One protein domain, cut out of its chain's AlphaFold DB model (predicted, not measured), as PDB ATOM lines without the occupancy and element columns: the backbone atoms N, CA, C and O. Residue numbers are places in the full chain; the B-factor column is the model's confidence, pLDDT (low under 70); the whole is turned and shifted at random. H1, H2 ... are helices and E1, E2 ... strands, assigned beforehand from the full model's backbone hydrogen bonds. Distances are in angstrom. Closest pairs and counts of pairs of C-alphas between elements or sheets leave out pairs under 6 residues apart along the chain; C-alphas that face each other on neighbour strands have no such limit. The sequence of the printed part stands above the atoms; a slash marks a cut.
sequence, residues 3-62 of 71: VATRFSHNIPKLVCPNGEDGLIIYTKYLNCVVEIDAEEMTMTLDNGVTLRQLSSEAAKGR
ATOM      1  N   VAL A   3     -17.969 -59.404  19.522       93.56
ATOM      2  CA  VAL A   3     -18.408 -58.033  19.225       93.56
ATOM      3  C   VAL A   3     -17.920 -57.656  17.835       93.56
ATOM      4  O   VAL A   3     -16.762 -57.906  17.503       93.56
ATOM      5  N   ALA A   4     -18.800 -57.075  17.027       93.62
ATOM      6  CA  ALA A   4     -18.488 -56.626  15.680       93.62
ATOM      7  C   ALA A   4     -18.876 -55.156  15.498       93.62
ATOM      8  O   ALA A   4     -19.947 -54.713  15.923       93.62
ATOM      9  N   THR A   5     -17.994 -54.404  14.842       92.38
ATOM     10  CA  THR A   5     -18.244 -53.013  14.460       92.38
ATOM     11  C   THR A   5     -18.944 -52.942  13.110       92.38
ATOM     12  O   THR A   5     -19.044 -53.939  12.394       92.38
ATOM     13  N   ARG A   6     -19.402 -51.742  12.721       88.19
ATOM     14  CA  ARG A   6     -20.117 -51.526  11.452       88.19
ATOM     15  C   ARG A   6     -19.418 -52.129  10.235       88.19
ATOM     16  O   ARG A   6     -20.096 -52.684   9.377       88.19
ATOM     17  N   PHE A   7     -18.100 -51.980  10.170       88.50
ATOM     18  CA  PHE A   7     -17.304 -52.339   8.999       88.50
ATOM     19  C   PHE A   7     -16.645 -53.711   9.105       88.50
ATOM     20  O   PHE A   7     -16.204 -54.222   8.083       88.50
ATOM     21  N   SER A   8     -16.562 -54.300  10.308       88.38
ATOM     22  CA  SER A   8     -15.903 -55.596  10.548       88.38
ATOM     23  C   SER A   8     -14.578 -55.751   9.789       88.38
ATOM     24  O   SER A   8     -14.290 -56.810   9.238       88.38
ATOM     25  N   HIS A   9     -13.789 -54.672   9.736       89.12
ATOM     26  CA  HIS A   9     -12.646 -54.528   8.838       89.12
ATOM     27  C   HIS A   9     -11.410 -55.280   9.365       89.12
ATOM     28  O   HIS A   9     -10.408 -54.686   9.758       89.12
ATOM     29  N   ASN A  10     -11.520 -56.608   9.421       86.69
ATOM     30  CA  ASN A  10     -10.502 -57.543   9.885       86.69
ATOM     31  C   ASN A  10     -10.363 -58.678   8.865       86.69
ATOM     32  O   ASN A  10     -11.348 -59.331   8.530       86.69
ATOM     33  N   ILE A  11      -9.138 -58.943   8.402       90.50
ATOM     34  CA  ILE A  11      -8.847 -60.085   7.518       90.50
ATOM     35  C   ILE A  11      -8.928 -61.421   8.286       90.50
ATOM     36  O   ILE A  11      -9.531 -62.367   7.774       90.50
ATOM     37  N   PRO A  12      -8.376 -61.553   9.512       92.00
ATOM     38  CA  PRO A  12      -8.520 -62.784  10.281       92.00
ATOM     39  C   PRO A  12      -9.937 -62.935  10.854       92.00
ATOM     40  O   PRO A  12     -10.592 -61.958  11.220       92.00
ATOM     41  N   LYS A  13     -10.387 -64.185  11.021       87.44
ATOM     42  CA  LYS A  13     -11.729 -64.565  11.511       87.44
ATOM     43  C   LYS A  13     -11.933 -64.340  13.025       87.44
ATOM     44  O   LYS A  13     -12.431 -65.213  13.729       87.44
ATOM     45  N   LEU A  14     -11.554 -63.176  13.556       89.19
ATOM     46  CA  LEU A  14     -11.567 -62.893  15.004       89.19
ATOM     47  C   LEU A  14     -12.976 -62.791  15.602       89.19
ATOM     48  O   LEU A  14     -13.184 -63.114  16.778       89.19
ATOM     49  N   VAL A  15     -13.931 -62.339  14.790       90.81
ATOM     50  CA  VAL A  15     -15.323 -62.097  15.191       90.81
ATOM     51  C   VAL A  15     -16.253 -63.270  14.884       90.81
ATOM     52  O   VAL A  15     -17.425 -63.209  15.245       90.81
ATOM     53  N   CYS A  16     -15.750 -64.348  14.270       88.38
ATOM     54  CA  CYS A  16     -16.518 -65.575  14.093       88.38
ATOM     55  C   CYS A  16     -16.750 -66.224  15.468       88.38
ATOM     56  O   CYS A  16     -15.780 -66.525  16.173       88.38
ATOM     57  N   PRO A  17     -18.006 -66.409  15.903       88.94
ATOM     58  CA  PRO A  17     -18.291 -67.268  17.040       88.94
ATOM     59  C   PRO A  17     -18.030 -68.737  16.655       88.94
ATOM     60  O   PRO A  17     -18.136 -69.105  15.488       88.94
ATOM     61  N   ASN A  18     -17.639 -69.568  17.622       84.06
ATOM     62  CA  ASN A  18     -17.408 -70.993  17.379       84.06
ATOM     63  C   ASN A  18     -18.752 -71.729  17.262       84.06
ATOM     64  O   ASN A  18     -19.601 -71.555  18.135       84.06
ATOM     65  N   GLY A  19     -18.905 -72.585  16.248       83.19
ATOM     66  CA  GLY A  19     -20.122 -73.381  16.035       83.19
ATOM     67  C   GLY A  19     -21.295 -72.583  15.455       83.19
ATOM     68  O   GLY A  19     -21.106 -71.478  14.948       83.19
ATOM     69  N   GLU A  20     -22.499 -73.160  15.509       85.56
ATOM     70  CA  GLU A  20     -23.716 -72.574  14.915       85.56
ATOM     71  C   GLU A  20     -24.510 -71.684  15.894       85.56
ATOM     72  O   GLU A  20     -25.135 -70.716  15.469       85.56
ATOM     73  N   ASP A  21     -24.388 -71.903  17.208       88.81
ATOM     74  CA  ASP A  21     -25.117 -71.155  18.254       88.81
ATOM     75  C   ASP A  21     -24.381 -69.884  18.724       88.81
ATOM     76  O   ASP A  21     -24.262 -69.556  19.911       88.81
ATOM     77  N   GLY A  22     -23.808 -69.160  17.769       90.62
ATOM     78  CA  GLY A  22     -22.938 -68.025  18.027       90.62
ATOM     79  C   GLY A  22     -23.664 -66.694  18.232       90.62
ATOM     80  O   GLY A  22     -24.345 -66.209  17.340       90.62
ATOM     81  N   LEU A  23     -23.418 -66.016  19.359       93.25
ATOM     82  CA  LEU A  23     -23.893 -64.640  19.574       93.25
ATOM     83  C   LEU A  23     -22.871 -63.592  19.109       93.25
ATOM     84  O   LEU A  23     -21.734 -63.575  19.600       93.25
ATOM     85  N   ILE A  24     -23.316 -62.665  18.256       92.69
ATOM     86  CA  ILE A  24     -22.580 -61.453  17.876       92.69
ATOM     87  C   ILE A  24     -23.339 -60.221  18.378       92.69
ATOM     88  O   ILE A  24     -24.503 -60.027  18.037       92.69
ATOM     89  N   ILE A  25     -22.664 -59.364  19.147       93.81
ATOM     90  CA  ILE A  25     -23.157 -58.021  19.471       93.81
ATOM     91  C   ILE A  25     -22.641 -57.036  18.433       93.81
ATOM     92  O   ILE A  25     -21.438 -56.932  18.197       93.81
ATOM     93  N   TYR A  26     -23.565 -56.283  17.849       93.00
ATOM     94  CA  TYR A  26     -23.268 -55.269  16.854       93.00
ATOM     95  C   TYR A  26     -23.316 -53.867  17.461       93.00
ATOM     96  O   TYR A  26     -24.313 -53.485  18.071       93.00
ATOM     97  N   THR A  27     -22.264 -53.073  17.262       95.50
ATOM     98  CA  THR A  27     -22.103 -51.766  17.930       95.50
ATOM     99  C   THR A  27     -22.782 -50.600  17.205       95.50
ATOM    100  O   THR A  27     -22.530 -49.444  17.517       95.50
ATOM    101  N   LYS A  28     -23.674 -50.860  16.240       92.56
ATOM    102  CA  LYS A  28     -24.303 -49.810  15.410       92.56
ATOM    103  C   LYS A  28     -25.000 -48.702  16.197       92.56
ATOM    104  O   LYS A  28     -25.045 -47.583  15.698       92.56
ATOM    105  N   TYR A  29     -25.558 -49.022  17.361       94.00
ATOM    106  CA  TYR A  29     -26.258 -48.064  18.223       94.00
ATOM    107  C   TYR A  29     -25.432 -47.628  19.441       94.00
ATOM    108  O   TYR A  29     -25.907 -46.833  20.239       94.00
ATOM    109  N   LEU A  30     -24.208 -48.144  19.574       94.75
ATOM    110  CA  LEU A  30     -23.226 -47.724  20.571       94.75
ATOM    111  C   LEU A  30     -22.240 -46.792  19.867       94.75
ATOM    112  O   LEU A  30     -21.117 -47.182  19.565       94.75
ATOM    113  N   ASN A  31     -22.692 -45.609  19.467       94.62
ATOM    114  CA  ASN A  31     -21.924 -44.698  18.618       94.62
ATOM    115  C   ASN A  31     -22.021 -43.232  19.065       94.62
ATOM    116  O   ASN A  31     -21.951 -42.327  18.228       94.62
ATOM    117  N   CYS A  32     -22.180 -43.003  20.368       95.31
ATOM    118  CA  CYS A  32     -22.225 -41.674  20.960       95.31
ATOM    119  C   CYS A  32     -20.838 -41.218  21.450       95.31
ATOM    120  O   CYS A  32     -20.006 -42.033  21.854       95.31
ATOM    121  N   VAL A  33     -20.600 -39.903  21.435       94.38
ATOM    122  CA  VAL A  33     -19.516 -39.282  22.210       94.38
ATOM    123  C   VAL A  33     -20.106 -38.848  23.540       94.38
ATOM    124  O   VAL A  33     -21.052 -38.065  23.570       94.38
ATOM    125  N   VAL A  34     -19.561 -39.402  24.617       94.56
ATOM    126  CA  VAL A  34     -20.069 -39.224  25.979       94.56
ATOM    127  C   VAL A  34     -19.490 -37.956  26.591       94.56
ATOM    128  O   VAL A  34     -20.224 -37.174  27.186       94.56
ATOM    129  N   GLU A  35     -18.185 -37.739  26.420       96.38
ATOM    130  CA  GLU A  35     -17.470 -36.643  27.068       96.38
ATOM    131  C   GLU A  35     -16.232 -36.225  26.273       96.38
ATOM    132  O   GLU A  35     -15.569 -37.052  25.638       96.38
ATOM    133  N   ILE A  36     -15.923 -34.930  26.333       96.25
ATOM    134  CA  ILE A  36     -14.681 -34.343  25.835       96.25
ATOM    135  C   ILE A  36     -14.123 -33.469  26.955       96.25
ATOM    136  O   ILE A  36     -14.708 -32.431  27.265       96.25
ATOM    137  N   ASP A  37     -12.993 -33.878  27.520       96.38
ATOM    138  CA  ASP A  37     -12.238 -33.098  28.495       96.38
ATOM    139  C   ASP A  37     -11.022 -32.484  27.793       96.38
ATOM    140  O   ASP A  37     -10.055 -33.166  27.443       96.38
ATOM    141  N   ALA A  38     -11.098 -31.182  27.522       94.75
ATOM    142  CA  ALA A  38     -10.043 -30.461  26.821       94.75
ATOM    143  C   ALA A  38      -8.857 -30.094  27.727       94.75
ATOM    144  O   ALA A  38      -7.769 -29.856  27.201       94.75
ATOM    145  N   GLU A  39      -9.050 -30.039  29.048       95.81
ATOM    146  CA  GLU A  39      -7.976 -29.733  30.002       95.81
ATOM    147  C   GLU A  39      -7.070 -30.954  30.165       95.81
ATOM    148  O   GLU A  39      -5.853 -30.852  29.996       95.81
ATOM    149  N   GLU A  40      -7.674 -32.127  30.358       97.31
ATOM    150  CA  GLU A  40      -6.962 -33.407  30.445       97.31
ATOM    151  C   GLU A  40      -6.601 -33.985  29.063       97.31
ATOM    152  O   GLU A  40      -5.880 -34.979  28.960       97.31
ATOM    153  N   MET A  41      -7.085 -33.366  27.979       95.56
ATOM    154  CA  MET A  41      -6.941 -33.837  26.594       95.56
ATOM    155  C   MET A  41      -7.450 -35.275  26.394       95.56
ATOM    156  O   MET A  41      -6.836 -36.080  25.684       95.56
ATOM    157  N   THR A  42      -8.590 -35.606  27.000       96.75
ATOM    158  CA  THR A  42      -9.205 -36.937  26.918       96.75
ATOM    159  C   THR A  42     -10.608 -36.889  26.315       96.75
ATOM    160  O   THR A  42     -11.275 -35.855  26.265       96.75
ATOM    161  N   MET A  43     -11.059 -38.028  25.787       97.00
ATOM    162  CA  MET A  43     -12.411 -38.192  25.257       97.00
ATOM    163  C   MET A  43     -12.965 -39.554  25.657       97.00
ATOM    164  O   MET A  43     -12.286 -40.572  25.496       97.00
ATOM    165  N   THR A  44     -14.225 -39.576  26.082       97.50
ATOM    166  CA  THR A  44     -14.979 -40.804  26.356       97.50
ATOM    167  C   THR A  44     -16.033 -40.989  25.274       97.50
ATOM    168  O   THR A  44     -16.823 -40.090  24.980       97.50
ATOM    169  N   LEU A  45     -16.047 -42.162  24.650       96.50
ATOM    170  CA  LEU A  45     -16.893 -42.463  23.501       96.50
ATOM    171  C   LEU A  45     -17.261 -43.943  23.464       96.50
ATOM    172  O   LEU A  45     -16.536 -44.790  23.987       96.50
ATOM    173  N   ASP A  46     -18.374 -44.252  22.808       95.88
ATOM    174  CA  ASP A  46     -18.781 -45.633  22.596       95.88
ATOM    175  C   ASP A  46     -17.900 -46.342  21.554       95.88
ATOM    176  O   ASP A  46     -17.408 -45.758  20.586       95.88
ATOM    177  N   ASN A  47     -17.787 -47.663  21.684       91.31
ATOM    178  CA  ASN A  47     -16.935 -48.498  20.831       91.31
ATOM    179  C   ASN A  47     -17.366 -48.599  19.350       91.31
ATOM    180  O   ASN A  47     -16.620 -49.137  18.529       91.31
ATOM    181  N   GLY A  48     -18.570 -48.152  18.993       94.56
ATOM    182  CA  GLY A  48     -19.076 -48.107  17.621       94.56
ATOM    183  C   GLY A  48     -18.893 -46.757  16.932       94.56
ATOM    184  O   GLY A  48     -19.249 -46.646  15.754       94.56
ATOM    185  N   VAL A  49     -18.328 -45.749  17.608       95.56
ATOM    186  CA  VAL A  49     -17.948 -44.475  16.980       95.56
ATOM    187  C   VAL A  49     -16.905 -44.726  15.893       95.56
ATOM    188  O   VAL A  49     -15.916 -45.434  16.081       95.56
ATOM    189  N   THR A  50     -17.124 -44.140  14.719       93.69
ATOM    190  CA  THR A  50     -16.171 -44.252  13.609       93.69
ATOM    191  C   THR A  50     -14.998 -43.294  13.790       93.69
ATOM    192  O   THR A  50     -15.151 -42.208  14.345       93.69
ATOM    193  N   LEU A  51     -13.837 -43.637  13.227       93.62
ATOM    194  CA  LEU A  51     -12.646 -42.781  13.266       93.62
ATOM    195  C   LEU A  51     -12.903 -41.372  12.693       93.62
ATOM    196  O   LEU A  51     -12.410 -40.383  13.226       93.62
ATOM    197  N   ARG A  52     -13.742 -41.269  11.652       92.94
ATOM    198  CA  ARG A  52     -14.186 -39.987  11.081       92.94
ATOM    199  C   ARG A  52     -14.987 -39.154  12.082       92.94
ATOM    200  O   ARG A  52     -14.750 -37.953  12.195       92.94
ATOM    201  N   GLN A  53     -15.947 -39.771  12.771       94.00
ATOM    202  CA  GLN A  53     -16.742 -39.087  13.793       94.00
ATOM    203  C   GLN A  53     -15.855 -38.659  14.958       94.00
ATOM    204  O   GLN A  53     -15.882 -37.491  15.315       94.00
ATOM    205  N   LEU A  54     -15.001 -39.557  15.461       95.00
ATOM    206  CA  LEU A  54     -14.030 -39.248  16.511       95.00
ATOM    207  C   LEU A  54     -13.188 -38.024  16.137       95.00
ATOM    208  O   LEU A  54     -13.137 -37.070  16.902       95.00
ATOM    209  N   SER A  55     -12.592 -38.013  14.941       95.12
ATOM    210  CA  SER A  55     -11.789 -36.882  14.459       95.12
ATOM    211  C   SER A  55     -12.590 -35.575  14.389       95.12
ATOM    212  O   SER A  55     -12.089 -34.522  14.783       95.12
ATOM    213  N   SER A  56     -13.849 -35.642  13.946       95.44
ATOM    214  CA  SER A  56     -14.736 -34.473  13.856       95.44
ATOM    215  C   SER A  56     -15.118 -33.924  15.235       95.44
ATOM    216  O   SER A  56     -15.176 -32.710  15.411       95.44
ATOM    217  N   GLU A  57     -15.374 -34.795  16.213       96.38
ATOM    218  CA  GLU A  57     -15.724 -34.403  17.584       96.38
ATOM    219  C   GLU A  57     -14.500 -33.893  18.355       96.38
ATOM    220  O   GLU A  57     -14.584 -32.856  19.008       96.38
ATOM    221  N   ALA A  58     -13.337 -34.533  18.193       96.25
ATOM    222  CA  ALA A  58     -12.073 -34.072  18.768       96.25
ATOM    223  C   ALA A  58     -11.756 -32.628  18.348       96.25
ATOM    224  O   ALA A  58     -11.420 -31.791  19.186       96.25
ATOM    225  N   ALA A  59     -11.965 -32.304  17.067       95.94
ATOM    226  CA  ALA A  59     -11.744 -30.960  16.543       95.94
ATOM    227  C   ALA A  59     -12.613 -29.892  17.236       95.94
ATOM    228  O   ALA A  59     -12.153 -28.764  17.426       95.94
ATOM    229  N   LYS A  60     -13.838 -30.229  17.670       94.44
ATOM    230  CA  LYS A  60     -14.698 -29.301  18.433       94.44
ATOM    231  C   LYS A  60     -14.101 -28.967  19.801       94.44
ATOM    232  O   LYS A  60     -14.209 -27.825  20.241       94.44
ATOM    233  N   GLY A  61     -13.432 -29.934  20.430       94.44
ATOM    234  CA  GLY A  61     -12.679 -29.764  21.678       94.44
ATOM    235  C   GLY A  61     -11.279 -29.170  21.501       94.44
ATOM    236  O   GLY A  61     -10.533 -29.105  22.469       94.44
ATOM    237  N   ARG A  62     -10.903 -28.749  20.281       95.75
ATOM    238  CA  ARG A  62      -9.530 -28.335  19.920       95.75
ATOM    239  C   ARG A  62      -8.479 -29.426  20.167       95.75
ATOM    240  O   ARG A  62      -7.305 -29.125  20.363       95.75
TER     241      ARG A  62
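What this domain is: This is residues 3 to 62 of the 71 residues of an uncharacterized protein of Malus baccata (UniProt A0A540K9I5). With little regular structure, the model has two ends: at one, the hairpin E2 and E3 with helix H1 packed along one face; at the other, a wide loop, residues 3 to 23, returning to short strand E1. The 60 printed residues run E1, E2, E3, H1; the sheet E2 - E3 is antiparallel, the class mixed, with 22 residues in named elements. The whole is loose, radius of gyration of the C-alphas 14.9 A, spanning 47 by 20 by 18 A.

Where its parts are: E2 is residues 33 to 37, 11.4 A, from C-alpha 33 at (-19.516, -39.282, 22.210). E3 is 42 to 45, 10.1 A; H1 is 51 to 60, 14.6 A, ending at C-alpha 60 (-14.698, -29.301, 18.433). E1 is 24 to 26, 6.3 A.

How they stand to each other: In the hairpin E2 and E3, N 34 and O 44 are 2.8 A apart, within hydrogen-bond range. The closest C-alphas of E2 and H1, Ile 36 and Ala 58, are 7.5 A apart. H1 has 5 of 6 O i to N i+4 pairs within range. E1 pairs with no named strand; residues 3 to 4 pair parallel with its 25 to 26.

The domain as a whole: The C-alphas farthest apart, Glu 20 and Glu 39, are 48.1 A apart. The printed part has no cut, no link is long, and no printed residue is under pLDDT 70.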